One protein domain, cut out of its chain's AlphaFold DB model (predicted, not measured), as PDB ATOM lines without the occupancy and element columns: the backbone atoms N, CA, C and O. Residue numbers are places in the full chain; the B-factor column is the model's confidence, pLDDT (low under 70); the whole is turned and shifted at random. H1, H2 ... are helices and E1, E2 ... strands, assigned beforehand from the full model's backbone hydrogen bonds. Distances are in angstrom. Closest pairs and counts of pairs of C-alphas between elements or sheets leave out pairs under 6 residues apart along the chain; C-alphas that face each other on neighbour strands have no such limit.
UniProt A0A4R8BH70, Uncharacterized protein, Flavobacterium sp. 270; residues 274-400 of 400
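Overview. This is residues 274 to 400 of the 400 residues of an uncharacterized protein of Flavobacterium sp. 270 (UniProt A0A4R8BH70). Two antiparallel sheets follow each other along an elongated body: a strongly twisted sheet of four strands, with H2 packed on it and H3 beside its strand E2, and a smaller sheet of three strands toward one end, with H4 packed on it. H1 lies beyond the edge strand E6 of the larger sheet, and a long stretch with no named element, residues 325 to 341, leads to it. The printed part has 127 residues with seven named strands and four named helices, in the order E1 E2 E3 E4 E5 E6 H1 H2 H3 E7 H4; the sheets run E6 E3 E2 E7 and E1 E4 E5. The class is mixed, helices and strands; the whole is compact, with a radius of gyration of the C-alphas of 15.3 A, and spans 49 by 30 by 25 A.

Along the chain. E1, residues 274 to 276, begins at C-alpha 274 (286.396, 125.697, 304.837). E2 is residues 281 to 286, 16.7 A long, and E3 residues 291 to 297, 19.0 A. E4 is residues 301 to 306, 15.6 A, and E5 residues 309 to 312. E6, residues 316 to 324, is 21.9 A long and bends by 68 degrees at residue 320. H1 is residues 342 to 350, 12.2 A; H2, residues 356 to 369, 20.1 A, begins at C-alpha 356 (302.505, 131.547, 300.484). H3 is residues 377 to 383, E7 residues 384 to 386. H4, residues 391 to 399, 12.8 A, ends at C-alpha 399 (292.090, 115.770, 300.790).

Arrangement. In the larger sheet E2 and E3 form a hairpin, with N 284 and O 293 within hydrogen-bond range at 2.8 A; between the antiparallel neighbours E6 and E3, N 318 and O 296 are within hydrogen-bond range at 2.8 A, and between the antiparallel neighbours E2 and E7, N 283 and O 385 are within hydrogen-bond range at 2.9 A. H2 is on this sheet at a height over the sheet of 9.3 A. H3 stands at the sheet's level, its Ala 383 and Leu 284 of E2 having the closest C-alphas, 5.5 A. H2 touches H3 with residues 356 to 360 alone, about perpendicular at 81 degrees; the closest C-alphas are those of Ile 356 and Glu 377, 6.1 A. H1 only grazes the sheet with residues 345 to 350. In the smaller sheet E4 and E5 form a hairpin, with N 304 and O 311 at 2.8 A, and N 275 of E1 and O 301 of E4 are 2.9 A apart. H4 is on this sheet at a height over the sheet of 8.5 A. H3 and H4 touch, closest at the C-alphas of Leu 381 and Phe 392, 4.9 A. In H1, H3 and H4 every O i to N i+4 pair is within hydrogen-bond range; in H2, 8 of 10 are.

Size, cuts and confidence. The C-alphas farthest apart are those of Asn 307 and Pro 336, 50.4 A. The printed part has no cut and ends at the chain's last residue, 400. The link from E6 to H1 is long. The mean pLDDT of the printed part is 91.2; residues 350 to 352 are under 70.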
ATOM      1  N   VAL A 274     285.388 124.989 304.028       95.12
ATOM      2  CA  VAL A 274     286.396 125.697 304.837       95.12
ATOM      3  C   VAL A 274     287.318 124.675 305.501       95.12
ATOM      4  O   VAL A 274     286.840 123.694 306.070       95.12
ATOM      5  N   ILE A 275     288.627 124.903 305.403       95.69
ATOM      6  CA  ILE A 275     289.662 124.100 306.075       95.69
ATOM      7  C   ILE A 275     290.523 124.932 307.022       95.69
ATOM      8  O   ILE A 275     291.048 124.400 307.991       95.69
ATOM      9  N   ILE A 276     290.652 126.233 306.754       95.19
ATOM     10  CA  ILE A 276     291.316 127.189 307.635       95.19
ATOM     11  C   ILE A 276     290.411 128.411 307.700       95.19
ATOM     12  O   ILE A 276     290.101 129.008 306.670       95.19
ATOM     13  N   GLU A 277     289.967 128.762 308.900       95.50
ATOM     14  CA  GLU A 277     289.063 129.889 309.113       95.50
ATOM     15  C   GLU A 277     289.825 131.215 309.077       95.50
ATOM     16  O   GLU A 277     290.972 131.317 309.532       95.50
ATOM     17  N   LYS A 278     289.167 132.256 308.564       94.19
ATOM     18  CA  LYS A 278     289.620 133.638 308.691       94.19
ATOM     19  C   LYS A 278     289.933 133.970 310.154       94.19
ATOM     20  O   LYS A 278     289.265 133.501 311.066       94.19
ATOM     21  N   ASP A 279     290.934 134.822 310.359       93.94
ATOM     22  CA  ASP A 279     291.402 135.298 311.664       93.94
ATOM     23  C   ASP A 279     292.107 134.225 312.525       93.94
ATOM     24  O   ASP A 279     292.551 134.526 313.635       93.94
ATOM     25  N   SER A 280     292.307 133.006 312.004       94.75
ATOM     26  CA  SER A 280     293.159 131.993 312.644       94.75
ATOM     27  C   SER A 280     294.605 132.488 312.768       94.75
ATOM     28  O   SER A 280     295.152 133.066 311.824       94.75
ATOM     29  N   LEU A 281     295.236 132.244 313.920       95.62
ATOM     30  CA  LEU A 281     296.601 132.680 314.234       95.62
ATOM     31  C   LEU A 281     297.583 131.510 314.093       95.62
ATOM     32  O   LEU A 281     297.526 130.576 314.885       95.62
ATOM     33  N   PHE A 282     298.502 131.581 313.133       96.75
ATOM     34  CA  PHE A 282     299.568 130.589 312.959       96.75
ATOM     35  C   PHE A 282     300.910 131.147 313.426       96.75
ATOM     36  O   PHE A 282     301.197 132.334 313.254       96.75
ATOM     37  N   ASN A 283     301.756 130.262 313.945       97.38
ATOM     38  CA  ASN A 283     303.155 130.556 314.224       97.38
ATOM     39  C   ASN A 283     304.023 129.959 313.116       97.38
ATOM     40  O   ASN A 283     303.871 128.789 312.772       97.38
ATOM     41  N   LEU A 284     304.917 130.767 312.557       96.50
ATOM     42  CA  LEU A 284     305.941 130.345 311.609       96.50
ATOM     43  C   LEU A 284     307.274 130.245 312.341       96.50
ATOM     44  O   LEU A 284     307.726 131.242 312.905       96.50
ATOM     45  N   GLU A 285     307.936 129.095 312.265       95.44
ATOM     46  CA  GLU A 285     309.285 128.915 312.805       95.44
ATOM     47  C   GLU A 285     310.228 128.347 311.744       95.44
ATOM     48  O   GLU A 285     310.022 127.259 311.214       95.44
ATOM     49  N   LEU A 286     311.297 129.086 311.443       95.50
ATOM     50  CA  LEU A 286     312.340 128.692 310.496       95.50
ATOM     51  C   LEU A 286     313.709 128.742 311.199       95.50
ATOM     52  O   LEU A 286     314.421 129.754 311.121       95.50
ATOM     53  N   PRO A 287     314.107 127.658 311.899       93.00
ATOM     54  CA  PRO A 287     315.334 127.629 312.700       93.00
ATOM     55  C   PRO A 287     316.612 127.832 311.879       93.00
ATOM     56  O   PRO A 287     317.549 128.475 312.346       93.00
ATOM     57  N   THR A 288     316.638 127.351 310.630       91.69
ATOM     58  CA  THR A 288     317.782 127.483 309.706       91.69
ATOM     59  C   THR A 288     318.202 128.937 309.498       91.69
ATOM     60  O   THR A 288     319.388 129.229 309.356       91.69
ATOM     61  N   ILE A 289     317.240 129.863 309.549       92.00
ATOM     62  CA  ILE A 289     317.463 131.300 309.400       92.00
ATOM     63  C   ILE A 289     317.192 132.105 310.683       92.00
ATOM     64  O   ILE A 289     317.277 133.332 310.631       92.00
ATOM     65  N   ASN A 290     317.030 131.470 311.856       93.88
ATOM     66  CA  ASN A 290     316.657 132.135 313.124       93.88
ATOM     67  C   ASN A 290     315.489 133.112 312.926       93.88
ATOM     68  O   ASN A 290     315.569 134.281 313.314       93.88
ATOM     69  N   TYR A 291     314.433 132.642 312.267       95.50
ATOM     70  CA  TYR A 291     313.273 133.460 311.955       95.50
ATOM     71  C   TYR A 291     312.018 132.882 312.599       95.50
ATOM     72  O   TYR A 291     311.744 131.689 312.464       95.50
ATOM     73  N   THR A 292     311.245 133.737 313.260       96.75
ATOM     74  CA  THR A 292     309.918 133.403 313.781       96.75
ATOM     75  C   THR A 292     308.912 134.486 313.409       96.75
ATOM     76  O   THR A 292     309.279 135.653 313.267       96.75
ATOM     77  N   ALA A 293     307.642 134.127 313.235       95.31
ATOM     78  CA  ALA A 293     306.579 135.095 312.977       95.31
ATOM     79  C   ALA A 293     305.216 134.627 313.481       95.31
ATOM     80  O   ALA A 293     304.907 133.440 313.437       95.31
ATOM     81  N   GLU A 294     304.380 135.583 313.880       94.75
ATOM     82  CA  GLU A 294     302.944 135.370 314.056       94.75
ATOM     83  C   GLU A 294     302.217 135.848 312.797       94.75
ATOM     84  O   GLU A 294     302.370 137.004 312.383       94.75
ATOM     85  N   ILE A 295     301.388 134.989 312.206       94.12
ATOM     86  CA  ILE A 295     300.562 135.337 311.049       94.12
ATOM     87  C   ILE A 295     299.076 135.151 311.349       94.12
ATOM     88  O   ILE A 295     298.686 134.248 312.083       94.12
ATOM     89  N   VAL A 296     298.236 135.994 310.753       93.88
ATOM     90  CA  VAL A 296     296.775 135.927 310.876       93.88
ATOM     91  C   VAL A 296     296.168 135.686 309.503       93.88
ATOM     92  O   VAL A 296     296.452 136.428 308.561       93.88
ATOM     93  N   ILE A 297     295.321 134.668 309.383       95.31
ATOM     94  CA  ILE A 297     294.642 134.323 308.131       95.31
ATOM     95  C   ILE A 297     293.689 135.452 307.720       95.31
ATOM     96  O   ILE A 297     292.794 135.843 308.465       95.31
ATOM     97  N   ALA A 298     293.884 135.988 306.516       93.06
ATOM     98  CA  ALA A 298     293.169 137.157 306.013       93.06
ATOM     99  C   ALA A 298     291.765 136.814 305.493       93.06
ATOM    100  O   ALA A 298     290.844 137.630 305.597       93.06
ATOM    101  N   LYS A 299     291.608 135.614 304.924       92.69
ATOM    102  CA  LYS A 299     290.358 135.062 304.387       92.69
ATOM    103  C   LYS A 299     290.340 133.554 304.605       92.69
ATOM    104  O   LYS A 299     291.404 132.944 304.613       92.69
ATOM    105  N   ASP A 300     289.151 132.967 304.726       94.94
ATOM    106  CA  ASP A 300     289.016 131.511 304.795       94.94
ATOM    107  C   ASP A 300     289.762 130.838 303.632       94.94
ATOM    108  O   ASP A 300     289.624 131.250 302.474       94.94
ATOM    109  N   ALA A 301     290.490 129.767 303.937       94.88
ATOM    110  CA  ALA A 301     291.000 128.846 302.935       94.88
ATOM    111  C   ALA A 301     290.060 127.646 302.810       94.88
ATOM    112  O   ALA A 301     289.537 127.126 303.802       94.88
ATOM    113  N   TYR A 302     289.863 127.186 301.580       96.12
ATOM    114  CA  TYR A 302     288.891 126.161 301.242       96.12
ATOM    115  C   TYR A 302     289.559 124.962 300.572       96.12
ATOM    116  O   TYR A 302     290.402 125.123 299.691       96.12
ATOM    117  N   LEU A 303     289.101 123.759 300.917       96.50
ATOM    118  CA  LEU A 303     289.163 122.614 300.019       96.50
ATOM    119  C   LEU A 303     288.111 122.816 298.933       96.50
ATOM    120  O   LEU A 303     286.936 123.041 299.237       96.50
ATOM    121  N   VAL A 304     288.532 122.729 297.679       96.44
ATOM    122  CA  VAL A 304     287.688 122.962 296.514       96.44
ATOM    123  C   VAL A 304     287.594 121.685 295.699       96.44
ATOM    124  O   VAL A 304     288.610 121.097 295.348       96.44
ATOM    125  N   GLU A 305     286.375 121.264 295.384       94.88
ATOM    126  CA  GLU A 305     286.098 120.140 294.500       94.88
ATOM    127  C   GLU A 305     285.420 120.645 293.227       94.88
ATOM    128  O   GLU A 305     284.355 121.270 293.263       94.88
ATOM    129  N   HIS A 306     286.043 120.385 292.080       94.00
ATOM    130  CA  HIS A 306     285.505 120.764 290.779       94.00
ATOM    131  C   HIS A 306     285.911 119.746 289.719       94.00
ATOM    132  O   HIS A 306     287.085 119.398 289.615       94.00
ATOM    133  N   ASN A 307     284.944 119.243 288.944       89.31
ATOM    134  CA  ASN A 307     285.172 118.229 287.905       89.31
ATOM    135  C   ASN A 307     285.995 117.023 288.409       89.31
ATOM    136  O   ASN A 307     286.969 116.615 287.776       89.31
ATOM    137  N   SER A 308     285.631 116.494 289.583       87.12
ATOM    138  CA  SER A 308     286.312 115.373 290.258       87.12
ATOM    139  C   SER A 308     287.769 115.637 290.668       87.12
ATOM    140  O   SER A 308     288.482 114.708 291.041       87.12
ATOM    141  N   THR A 309     288.222 116.892 290.618       90.19
ATOM    142  CA  THR A 309     289.550 117.311 291.079       90.19
ATOM    143  C   THR A 309     289.417 118.057 292.400       90.19
ATOM    144  O   THR A 309     288.593 118.964 292.515       90.19
ATOM    145  N   LYS A 310     290.243 117.690 293.386       93.31
ATOM    146  CA  LYS A 310     290.378 118.422 294.650       93.31
ATOM    147  C   LYS A 310     291.579 119.372 294.580       93.31
ATOM    148  O   LYS A 310     292.686 118.943 294.260       93.31
ATOM    149  N   SER A 311     291.375 120.638 294.914       93.69
ATOM    150  CA  SER A 311     292.416 121.662 295.042       93.69
ATOM    151  C   SER A 311     292.211 122.476 296.319       93.69
ATOM    152  O   SER A 311     291.222 122.301 297.028       93.69
ATOM    153  N   ILE A 312     293.168 123.344 296.643       93.75
ATOM    154  CA  ILE A 312     293.086 124.249 297.792       93.75
ATOM    155  C   ILE A 312     293.028 125.677 297.264       93.75
ATOM    156  O   ILE A 312     293.789 126.029 296.359       93.75
ATOM    157  N   SER A 313     292.122 126.491 297.804       94.62
ATOM    158  CA  SER A 313     292.094 127.919 297.490       94.62
ATOM    159  C   SER A 313     293.355 128.616 298.023       94.62
ATOM    160  O   SER A 313     294.012 128.096 298.927       94.62
ATOM    161  N   PRO A 314     293.701 129.818 297.539       93.62
ATOM    162  CA  PRO A 314     294.841 130.559 298.060       93.62
ATOM    163  C   PRO A 314     294.763 130.744 299.575       93.62
ATOM    164  O   PRO A 314     293.724 131.137 300.105       93.62
ATOM    165  N   ILE A 315     295.879 130.487 300.258       94.69
ATOM    166  CA  ILE A 315     296.048 130.829 301.670       94.69
ATOM    167  C   ILE A 315     296.600 132.247 301.716       94.69
ATOM    168  O   ILE A 315     297.751 132.498 301.343       94.69
ATOM    169  N   GLU A 316     295.742 133.170 302.133       94.12
ATOM    170  CA  GLU A 316     296.041 134.589 302.255       94.12
ATOM    171  C   GLU A 316     296.150 134.973 303.730       94.12
ATOM    172  O   GLU A 316     295.276 134.630 304.527       94.12
ATOM    173  N   PHE A 317     297.203 135.691 304.109       93.81
ATOM    174  CA  PHE A 317     297.476 136.035 305.507       93.81
ATOM    175  C   PHE A 317     298.214 137.364 305.661       93.81
ATOM    176  O   PHE A 317     298.798 137.893 304.716       93.81
ATOM    177  N   PHE A 318     298.185 137.887 306.882       92.00
ATOM    178  CA  PHE A 318     298.936 139.054 307.326       92.00
ATOM    179  C   PHE A 318     300.042 138.624 308.286       92.00
ATOM    180  O   PHE A 318     299.798 137.809 309.172       92.00
ATOM    181  N   PHE A 319     301.228 139.218 308.168       91.19
ATOM    182  CA  PHE A 319     302.238 139.130 309.224       91.19
ATOM    183  C   PHE A 319     301.884 140.115 310.335       91.19
ATOM    184  O   PHE A 319     301.858 141.326 310.115       91.19
ATOM    185  N   LYS A 320     301.616 139.593 311.530       89.38
ATOM    186  CA  LYS A 320     301.321 140.395 312.719       89.38
ATOM    187  C   LYS A 320     302.615 140.849 313.391       89.38
ATOM    188  O   LYS A 320     302.772 142.031 313.687       89.38
ATOM    189  N   THR A 321     303.551 139.923 313.569       91.19
ATOM    190  CA  THR A 321     304.903 140.170 314.086       91.19
ATOM    191  C   THR A 321     305.890 139.240 313.392       91.19
ATOM    192  O   THR A 321     305.510 138.198 312.858       91.19
ATOM    193  N   TRP A 322     307.166 139.618 313.377       94.12
ATOM    194  CA  TRP A 322     308.247 138.718 312.988       94.12
ATOM    195  C   TRP A 322     309.543 139.101 313.682       94.12
ATOM    196  O   TRP A 322     309.787 140.276 313.952       94.12
ATOM    197  N   THR A 323     310.385 138.111 313.933       94.81
ATOM    198  CA  THR A 323     311.691 138.264 314.563       94.81
ATOM    199  C   THR A 323     312.728 137.528 313.734       94.81
ATOM    200  O   THR A 323     312.516 136.383 313.345       94.81
ATOM    201  N   ARG A 324     313.864 138.178 313.477       93.56
ATOM    202  CA  ARG A 324     315.030 137.565 312.831       93.56
ATOM    203  C   ARG A 324     316.255 137.800 313.700       93.56
ATOM    204  O   ARG A 324     316.537 138.943 314.042       93.56
ATOM    205  N   GLU A 325     316.980 136.738 314.048       92.44
ATOM    206  CA  GLU A 325     318.207 136.818 314.868       92.44
ATOM    207  C   GLU A 325     318.002 137.617 316.178       92.44
ATOM    208  O   GLU A 325     318.883 138.341 316.632       92.44
ATOM    209  N   GLY A 326     316.811 137.502 316.781       91.94
ATOM    210  CA  GLY A 326     316.432 138.211 318.012       91.94
ATOM    211  C   GLY A 326     315.945 139.653 317.820       91.94
ATOM    212  O   GLY A 326     315.565 140.292 318.797       91.94
ATOM    213  N   ILE A 327     315.916 140.166 316.586       93.88
ATOM    214  CA  ILE A 327     315.455 141.521 316.266       93.88
ATOM    215  C   ILE A 327     314.017 141.482 315.742       93.88
ATOM    216  O   ILE A 327     313.736 140.901 314.692       93.88
ATOM    217  N   GLU A 328     313.103 142.115 316.476       93.12
ATOM    218  CA  GLU A 328     311.694 142.242 316.097       93.12
ATOM    219  C   GLU A 328     311.520 143.237 314.935       93.12
ATOM    220  O   GLU A 328     312.181 144.281 314.873       93.12
ATOM    221  N   PHE A 329     310.617 142.925 314.006       91.88
ATOM    222  CA  PHE A 329     310.375 143.684 312.778       91.88
ATOM    223  C   PHE A 329     311.656 143.933 311.973       91.88
ATOM    224  O   PHE A 329     311.869 145.022 311.431       91.88
ATOM    225  N   ALA A 330     312.530 142.928 311.914       91.88
ATOM    226  CA  ALA A 330     313.806 143.005 311.221       91.88
ATOM    227  C   ALA A 330     313.656 143.285 309.715       91.88
ATOM    228  O   ALA A 330     312.699 142.846 309.061       91.88
ATOM    229  N   VAL A 331     314.639 143.996 309.159       90.88
ATOM    230  CA  VAL A 331     314.851 144.107 307.712       90.88
ATOM    231  C   VAL A 331     315.331 142.758 307.140       90.88
ATOM    232  O   VAL A 331     315.908 141.949 307.866       90.88
ATOM    233  N   PRO A 332     315.091 142.473 305.846       87.06
ATOM    234  CA  PRO A 332     315.360 141.150 305.276       87.06
ATOM    235  C   PRO A 332     316.846 140.835 305.032       87.06
ATOM    236  O   PRO A 332     317.134 139.700 304.661       87.06
ATOM    237  N   THR A 333     317.771 141.779 305.249       90.38
ATOM    238  CA  THR A 333     319.222 141.644 304.992       90.38
ATOM    239  C   THR A 333     320.088 142.133 306.165       90.38
ATOM    240  O   THR A 333     319.647 142.954 306.970       90.38
ATOM    241  N   GLY A 334     321.338 141.666 306.242       88.25
ATOM    242  CA  GLY A 334     322.298 141.983 307.305       88.25
ATOM    243  C   GLY A 334     322.244 141.014 308.496       88.25
ATOM    244  O   GLY A 334     321.174 140.556 308.882       88.25
ATOM    245  N   SER A 335     323.402 140.716 309.097       85.12
ATOM    246  CA  SER A 335     323.537 139.824 310.264       85.12
ATOM    247  C   SER A 335     324.496 140.447 311.304       85.12
ATOM    248  O   SER A 335     325.699 140.531 311.037       85.12
ATOM    249  N   PRO A 336     323.992 140.934 312.462       83.25
ATOM    250  CA  PRO A 336     322.572 141.010 312.823       83.25
ATOM    251  C   PRO A 336     321.812 142.051 311.970       83.25
ATOM    252  O   PRO A 336     322.397 143.058 311.560       83.25
ATOM    253  N   PRO A 337     320.514 141.837 311.694       92.00
ATOM    254  CA  PRO A 337     319.705 142.764 310.911       92.00
ATOM    255  C   PRO A 337     319.308 143.993 311.738       92.00
ATOM    256  O   PRO A 337     319.168 143.937 312.958       92.00
ATOM    257  N   ASN A 338     319.043 145.109 311.060       92.38
ATOM    258  CA  ASN A 338     318.427 146.275 311.697       92.38
ATOM    259  C   ASN A 338     316.907 146.089 311.844       92.38
ATOM    260  O   ASN A 338     316.266 145.422 311.032       92.38
ATOM    261  N   ALA A 339     316.299 146.726 312.844       91.62
ATOM    262  CA  ALA A 339     314.843 146.799 312.940       91.62
ATOM    263  C   ALA A 339     314.285 147.844 311.956       91.62
ATOM    264  O   ALA A 339     314.897 148.892 311.737       91.62
ATOM    265  N   LEU A 340     313.101 147.600 311.394       88.75
ATOM    266  CA  LEU A 340     312.395 148.593 310.581       88.75
ATOM    267  C   LEU A 340     312.043 149.837 311.399       88.75
ATOM    268  O   LEU A 340     311.773 149.744 312.603       88.75
ATOM    269  N   THR A 341     311.973 150.994 310.736       88.81
ATOM    270  CA  THR A 341     311.500 152.235 311.364       88.81
ATOM    271  C   THR A 341     309.989 152.182 311.614       88.81
ATOM    272  O   THR A 341     309.271 151.424 310.965       88.81
ATOM    273  N   ASN A 342     309.468 152.994 312.540       83.81
ATOM    274  CA  ASN A 342     308.036 152.987 312.876       83.81
ATOM    275  C   ASN A 342     307.124 153.276 311.671       83.81
ATOM    276  O   ASN A 342     306.068 152.657 311.548       83.81
ATOM    277  N   ASN A 343     307.538 154.173 310.770       79.19
ATOM    278  CA  ASN A 343     306.778 154.474 309.555       79.19
ATOM    279  C   ASN A 343     306.777 153.278 308.593       79.19
ATOM    280  O   ASN A 343     305.715 152.887 308.114       79.19
ATOM    281  N   ASP A 344     307.931 152.636 308.392       78.81
ATOM    282  CA  ASP A 344     308.039 151.455 307.525       78.81
ATOM    283  C   ASP A 344     307.271 150.252 308.088       78.81
ATOM    284  O   ASP A 344     306.693 149.471 307.332       78.81
ATOM    285  N   ARG A 345     307.223 150.104 309.421       80.31
ATOM    286  CA  ARG A 345     306.409 149.081 310.099       80.31
ATOM    287  C   ARG A 345     304.927 149.286 309.814       80.31
ATOM    288  O   ARG A 345     304.257 148.343 309.406       80.31
ATOM    289  N   LEU A 346     304.423 150.507 310.004       72.94
ATOM    290  CA  LEU A 346     303.021 150.849 309.750       72.94
ATOM    291  C   LEU A 346     302.639 150.620 308.288       72.94
ATOM    292  O   LEU A 346     301.597 150.024 308.035       72.94
ATOM    293  N   GLU A 347     303.476 151.038 307.340       74.38
ATOM    294  CA  GLU A 347     303.238 150.790 305.916       74.38
ATOM    295  C   GLU A 347     303.241 149.295 305.593       74.38
ATOM    296  O   GLU A 347     302.316 148.809 304.940       74.38
ATOM    297  N   LYS A 348     304.200 148.518 306.114       73.00
ATOM    298  CA  LYS A 348     304.210 147.062 305.913       73.00
ATOM    299  C   LYS A 348     302.990 146.379 306.521       73.00
ATOM    300  O   LYS A 348     302.415 145.520 305.864       73.00
ATOM    301  N   ILE A 349     302.555 146.768 307.716       71.06
ATOM    302  CA  ILE A 349     301.358 146.202 308.357       71.06
ATOM    303  C   ILE A 349     300.086 146.594 307.581       71.06
ATOM    304  O   ILE A 349     299.184 145.775 307.428       71.06
ATOM    305  N   LYS A 350     300.013 147.818 307.038       60.41
ATOM    306  CA  LYS A 350     298.846 148.318 306.287       60.41
ATOM    307  C   LYS A 350     298.711 147.751 304.869       60.41
ATOM    308  O   LYS A 350     297.598 147.713 304.354       60.41
ATOM    309  N   THR A 351     299.802 147.346 304.217       61.75
ATOM    310  CA  THR A 351     299.814 147.056 302.766       61.75
ATOM    311  C   THR A 351     299.799 145.573 302.381       61.75
ATOM    312  O   THR A 351     299.876 145.262 301.191       61.75
ATOM    313  N   SER A 352     299.729 144.624 303.318       67.12
ATOM    314  CA  SER A 352     300.326 143.316 303.032       67.12
ATOM    315  C   SER A 352     299.466 142.084 303.323       67.12
ATOM    316  O   SER A 352     299.782 141.250 304.164       67.12
ATOM    317  N   ILE A 353     298.434 141.882 302.497       87.00
ATOM    318  CA  ILE A 353     298.000 140.505 302.227       87.00
ATOM    319  C   ILE A 353     299.170 139.782 301.533       87.00
ATOM    320  O   ILE A 353     299.735 140.265 300.536       87.00
ATOM    321  N   PHE A 354     299.559 138.638 302.087       90.69
ATOM    322  CA  PHE A 354     300.539 137.717 301.530       90.69
ATOM    323  C   PHE A 354     299.870 136.418 301.107       90.69
ATOM    324  O   PHE A 354     299.017 135.892 301.811       90.69
ATOM    325  N   THR A 355     300.311 135.893 299.969       92.75
ATOM    326  CA  THR A 355     300.166 134.478 299.623       92.75
ATOM    327  C   THR A 355     301.419 133.727 300.067       92.75
ATOM    328  O   THR A 355     302.479 134.344 300.227       92.75
ATOM    329  N   ILE A 356     301.337 132.399 300.187       93.94
ATOM    330  CA  ILE A 356     302.505 131.547 300.484       93.94
ATOM    331  C   ILE A 356     303.656 131.847 299.513       93.94
ATOM    332  O   ILE A 356     304.760 132.164 299.948       93.94
ATOM    333  N   LYS A 357     303.377 131.905 298.206       93.38
ATOM    334  CA  LYS A 357     304.356 132.269 297.171       93.38
ATOM    335  C   LYS A 357     305.052 133.612 297.421       93.38
ATOM    336  O   LYS A 357     306.268 133.730 297.268       93.38
ATOM    337  N   LYS A 358     304.293 134.649 297.796       91.94
ATOM    338  CA  LYS A 358     304.856 135.979 298.086       91.94
ATOM    339  C   LYS A 358     305.720 135.949 299.353       91.94
ATOM    340  O   LYS A 358     306.742 136.629 299.396       91.94
ATOM    341  N   ALA A 359     305.330 135.161 300.357       92.50
ATOM    342  CA  ALA A 359     306.117 134.965 301.570       92.50
ATOM    343  C   ALA A 359     307.434 134.224 301.289       92.50
ATOM    344  O   ALA A 359     308.476 134.693 301.741       92.50
ATOM    345  N   VAL A 360     307.418 133.160 300.470       94.56
ATOM    346  CA  VAL A 360     308.633 132.457 300.007       94.56
ATOM    347  C   VAL A 360     309.622 133.435 299.382       94.56
ATOM    348  O   VAL A 360     310.776 133.494 299.799       94.56
ATOM    349  N   GLY A 361     309.165 134.261 298.436       92.75
ATOM    350  CA  GLY A 361     310.034 135.238 297.776       92.75
ATOM    351  C   GLY A 361     310.687 136.222 298.754       92.75
ATOM    352  O   GLY A 361     311.858 136.552 298.600       92.75
ATOM    353  N   GLY A 362     309.957 136.664 299.784       90.75
ATOM    354  CA  GLY A 362     310.497 137.548 300.820       90.75
ATOM    355  C   GLY A 362     311.486 136.856 301.762       90.75
ATOM    356  O   GLY A 362     312.519 137.434 302.094       90.75
ATOM    357  N   LEU A 363     311.191 135.623 302.177       93.19
ATOM    358  CA  LEU A 363     312.025 134.851 303.103       93.19
ATOM    359  C   LEU A 363     313.305 134.329 302.440       93.19
ATOM    360  O   LEU A 363     314.347 134.301 303.089       93.19
ATOM    361  N   ASN A 364     313.278 134.017 301.141       95.75
ATOM    362  CA  ASN A 364     314.476 133.594 300.411       95.75
ATOM    363  C   ASN A 364     315.541 134.692 300.313       95.75
ATOM    364  O   ASN A 364     316.728 134.375 300.307       95.75
ATOM    365  N   VAL A 365     315.161 135.975 300.363       93.69
ATOM    366  CA  VAL A 365     316.136 137.072 300.522       93.69
ATOM    367  C   VAL A 365     316.943 136.891 301.811       93.69
ATOM    368  O   VAL A 365     318.161 137.047 301.806       93.69
ATOM    369  N   THR A 366     316.280 136.507 302.904       91.38
ATOM    370  CA  THR A 366     316.936 136.204 304.180       91.38
ATOM    371  C   THR A 366     317.745 134.908 304.117       91.38
ATOM    372  O   THR A 366     318.849 134.878 304.655       91.38
ATOM    373  N   CYS A 367     317.263 133.860 303.441       92.62
ATOM    374  CA  CYS A 367     318.041 132.630 303.245       92.62
ATOM    375  C   CYS A 367     319.374 132.913 302.538       92.62
ATOM    376  O   CYS A 367     320.425 132.526 303.047       92.62
ATOM    377  N   ILE A 368     319.338 133.657 301.429       93.31
ATOM    378  CA  ILE A 368     320.525 134.025 300.644       93.31
ATOM    379  C   ILE A 368     321.494 134.870 301.478       93.31
ATOM    380  O   ILE A 368     322.687 134.577 301.521       93.31
ATOM    381  N   ASP A 369     320.986 135.880 302.188       91.56
ATOM    382  CA  ASP A 369     321.781 136.741 303.074       91.56
ATOM    383  C   ASP A 369     322.480 135.946 304.194       91.56
ATOM    384  O   ASP A 369     323.583 136.291 304.616       91.56
ATOM    385  N   ARG A 370     321.881 134.830 304.629       89.38
ATOM    386  CA  ARG A 370     322.444 133.914 305.634       89.38
ATOM    387  C   ARG A 370     323.238 132.739 305.052       89.38
ATOM    388  O   ARG A 370     323.627 131.843 305.808       89.38
ATOM    389  N   GLY A 371     323.468 132.716 303.739       90.56
ATOM    390  CA  GLY A 371     324.156 131.615 303.057       90.56
ATOM    391  C   GLY A 371     323.452 130.263 303.217       90.56
ATOM    392  O   GLY A 371     324.116 129.228 303.224       90.56
ATOM    393  N   GLN A 372     322.132 130.270 303.410       93.19
ATOM    394  CA  GLN A 372     321.294 129.079 303.525       93.19
ATOM    395  C   GLN A 372     320.631 128.751 302.187       93.19
ATOM    396  O   GLN A 372     320.466 129.618 301.328       93.19
ATOM    397  N   ALA A 373     320.224 127.491 302.029       93.56
ATOM    398  CA  ALA A 373     319.414 127.080 300.890       93.56
ATOM    399  C   ALA A 373     318.069 127.825 300.879       93.56
ATOM    400  O   ALA A 373     317.499 128.130 301.929       93.56
ATOM    401  N   GLU A 374     317.572 128.110 299.680       95.50
ATOM    402  CA  GLU A 374     316.231 128.656 299.496       95.50
ATOM    403  C   GLU A 374     315.170 127.657 299.977       95.50
ATOM    404  O   GLU A 374     315.328 126.443 299.843       95.50
ATOM    405  N   ILE A 375     314.083 128.189 300.529       94.94
ATOM    406  CA  ILE A 375     312.919 127.428 300.975       94.94
ATOM    407  C   ILE A 375     311.829 127.433 299.900       94.94
ATOM    408  O   ILE A 375     311.711 128.366 299.098       94.94
ATOM    409  N   SER A 376     311.023 126.377 299.894       96.19
ATOM    410  CA  SER A 376     309.876 126.185 299.008       96.19
ATOM    411  C   SER A 376     308.547 126.560 299.682       96.19
ATOM    412  O   SER A 376     308.482 126.830 300.882       96.19
ATOM    413  N   GLU A 377     307.451 126.560 298.915       94.88
ATOM    414  CA  GLU A 377     306.101 126.753 299.470       94.88
ATOM    415  C   GLU A 377     305.723 125.635 300.456       94.88
ATOM    416  O   GLU A 377     305.088 125.898 301.476       94.88
ATOM    417  N   GLU A 378     306.156 124.400 300.186       95.06
ATOM    418  CA  GLU A 378     305.920 123.249 301.059       95.06
ATOM    419  C   GLU A 378     306.649 123.393 302.401       95.06
ATOM    420  O   GLU A 378     306.071 123.092 303.445       95.06
ATOM    421  N   ASP A 379     307.879 123.919 302.390       95.12
ATOM    422  CA  ASP A 379     308.641 124.174 303.616       95.12
ATOM    423  C   ASP A 379     307.929 125.196 304.509       95.12
ATOM    424  O   ASP A 379     307.832 124.994 305.720       95.12
ATOM    425  N   ILE A 380     307.354 126.254 303.920       94.81
ATOM    426  CA  ILE A 380     306.533 127.215 304.672       94.81
ATOM    427  C   ILE A 380     305.290 126.536 305.245       94.81
ATOM    428  O   ILE A 380     304.983 126.731 306.416       94.81
ATOM    429  N   LEU A 381     304.574 125.733 304.457       95.31
ATOM    430  CA  LEU A 381     303.357 125.066 304.931       95.31
ATOM    431  C   LEU A 381     303.630 124.092 306.087       95.31
ATOM    432  O   LEU A 381     302.804 123.984 306.992       95.31
ATOM    433  N   LYS A 382     304.782 123.416 306.085       95.94
ATOM    434  CA  LYS A 382     305.219 122.543 307.190       95.94
ATOM    435  C   LYS A 382     305.704 123.325 308.411       95.94
ATOM    436  O   LYS A 382     305.607 122.827 309.526       95.94
ATOM    437  N   ALA A 383     306.223 124.533 308.210       95.62
ATOM    438  CA  ALA A 383     306.703 125.405 309.280       95.62
ATOM    439  C   ALA A 383     305.598 126.268 309.918       95.62
ATOM    440  O   ALA A 383     305.813 126.849 310.980       95.62
ATOM    441  N   LEU A 384     304.431 126.373 309.275       95.12
ATOM    442  CA  LEU A 384     303.259 127.068 309.797       95.12
ATOM    443  C   LEU A 384     302.452 126.151 310.706       95.12
ATOM    444  O   LEU A 384     301.824 125.215 310.224       95.12
ATOM    445  N   VAL A 385     302.414 126.459 312.001       95.88
ATOM    446  CA  VAL A 385     301.746 125.639 313.017       95.88
ATOM    447  C   VAL A 385     300.557 126.375 313.623       95.88
ATOM    448  O   VAL A 385     300.668 127.525 314.056       95.88
ATOM    449  N   PHE A 386     299.427 125.678 313.711       92.56
ATOM    450  CA  PHE A 386     298.223 126.101 314.418       92.56
ATOM    451  C   PHE A 386     297.716 124.955 315.291       92.56
ATOM    452  O   PHE A 386     297.536 123.839 314.819       92.56
ATOM    453  N   ALA A 387     297.506 125.226 316.582       89.12
ATOM    454  CA  ALA A 387     296.992 124.248 317.548       89.12
ATOM    455  C   ALA A 387     297.743 122.891 317.577       89.12
ATOM    456  O   ALA A 387     297.168 121.870 317.941       89.12
ATOM    457  N   GLY A 388     299.037 122.883 317.234       88.19
ATOM    458  CA  GLY A 388     299.872 121.676 317.206       88.19
ATOM    459  C   GLY A 388     299.864 120.904 315.882       88.19
ATOM    460  O   GLY A 388     300.599 119.927 315.769       88.19
ATOM    461  N   GLU A 389     299.104 121.347 314.878       93.50
ATOM    462  CA  GLU A 389     299.118 120.798 313.519       93.50
ATOM    463  C   GLU A 389     299.758 121.784 312.539       93.50
ATOM    464  O   GLU A 389     299.624 123.004 312.684       93.50
ATOM    465  N   THR A 390     300.462 121.268 311.530       95.31
ATOM    466  CA  THR A 390     301.012 122.120 310.472       95.31
ATOM    467  C   THR A 390     299.934 122.467 309.443       95.31
ATOM    468  O   THR A 390     299.006 121.690 309.210       95.31
ATOM    469  N   ALA A 391     300.057 123.610 308.764       93.94
ATOM    470  CA  ALA A 391     299.170 123.953 307.653       93.94
ATOM    471  C   ALA A 391     299.217 122.881 306.548       93.94
ATOM    472  O   ALA A 391     298.196 122.583 305.931       93.94
ATOM    473  N   PHE A 392     300.385 122.264 306.335       95.19
ATOM    474  CA  PHE A 392     300.548 121.124 305.434       95.19
ATOM    475  C   PHE A 392     299.690 119.919 305.855       95.19
ATOM    476  O   PHE A 392     298.970 119.368 305.023       95.19
ATOM    477  N   ASP A 393     299.704 119.544 307.136       94.38
ATOM    478  CA  ASP A 393     298.917 118.413 307.646       94.38
ATOM    479  C   ASP A 393     297.412 118.677 307.554       94.38
ATOM    480  O   ASP A 393     296.661 117.799 307.126       94.38
ATOM    481  N   ILE A 394     296.970 119.899 307.880       94.19
ATOM    482  CA  ILE A 394     295.569 120.326 307.730       94.19
ATOM    483  C   ILE A 394     295.121 120.150 306.271       94.19
ATOM    484  O   ILE A 394     294.059 119.583 305.996       94.19
ATOM    485  N   ILE A 395     295.952 120.588 305.317       93.31
ATOM    486  CA  ILE A 395     295.683 120.455 303.882       93.31
ATOM    487  C   ILE A 395     295.618 118.982 303.467       93.31
ATOM    488  O   ILE A 395     294.641 118.574 302.837       93.31
ATOM    489  N   GLU A 396     296.618 118.172 303.807       92.94
ATOM    490  CA  GLU A 396     296.680 116.771 303.381       92.94
ATOM    491  C   GLU A 396     295.571 115.921 304.011       92.94
ATOM    492  O   GLU A 396     294.970 115.080 303.339       92.94
ATOM    493  N   ASN A 397     295.220 116.184 305.269       91.69
ATOM    494  CA  ASN A 397     294.098 115.520 305.926       91.69
ATOM    495  C   ASN A 397     292.750 115.920 305.319       91.69
ATOM    496  O   ASN A 397     291.853 115.085 305.266       91.69
ATOM    497  N   SER A 398     292.609 117.146 304.805       88.62
ATOM    498  CA  SER A 398     291.375 117.574 304.137       88.62
ATOM    499  C   SER A 398     291.133 116.889 302.784       88.62
ATOM    500  O   SER A 398     289.987 116.790 302.342       88.62
ATOM    501  N   LYS A 399     292.191 116.416 302.110       86.56
ATOM    502  CA  LYS A 399     292.090 115.770 300.790       86.56
ATOM    503  C   LYS A 399     291.682 114.297 300.862       86.56
ATOM    504  O   LYS A 399     291.098 113.812 299.884       86.56
ATOM    505  N   LYS A 400     291.991 113.618 301.972       80.75
ATOM    506  CA  LYS A 400     291.553 112.243 302.272       80.75
ATOM    507  C   LYS A 400     290.030 112.190 302.360       80.75
ATOM    508  O   LYS A 400     289.463 111.231 301.797       80.75
TER     509      LYS A 400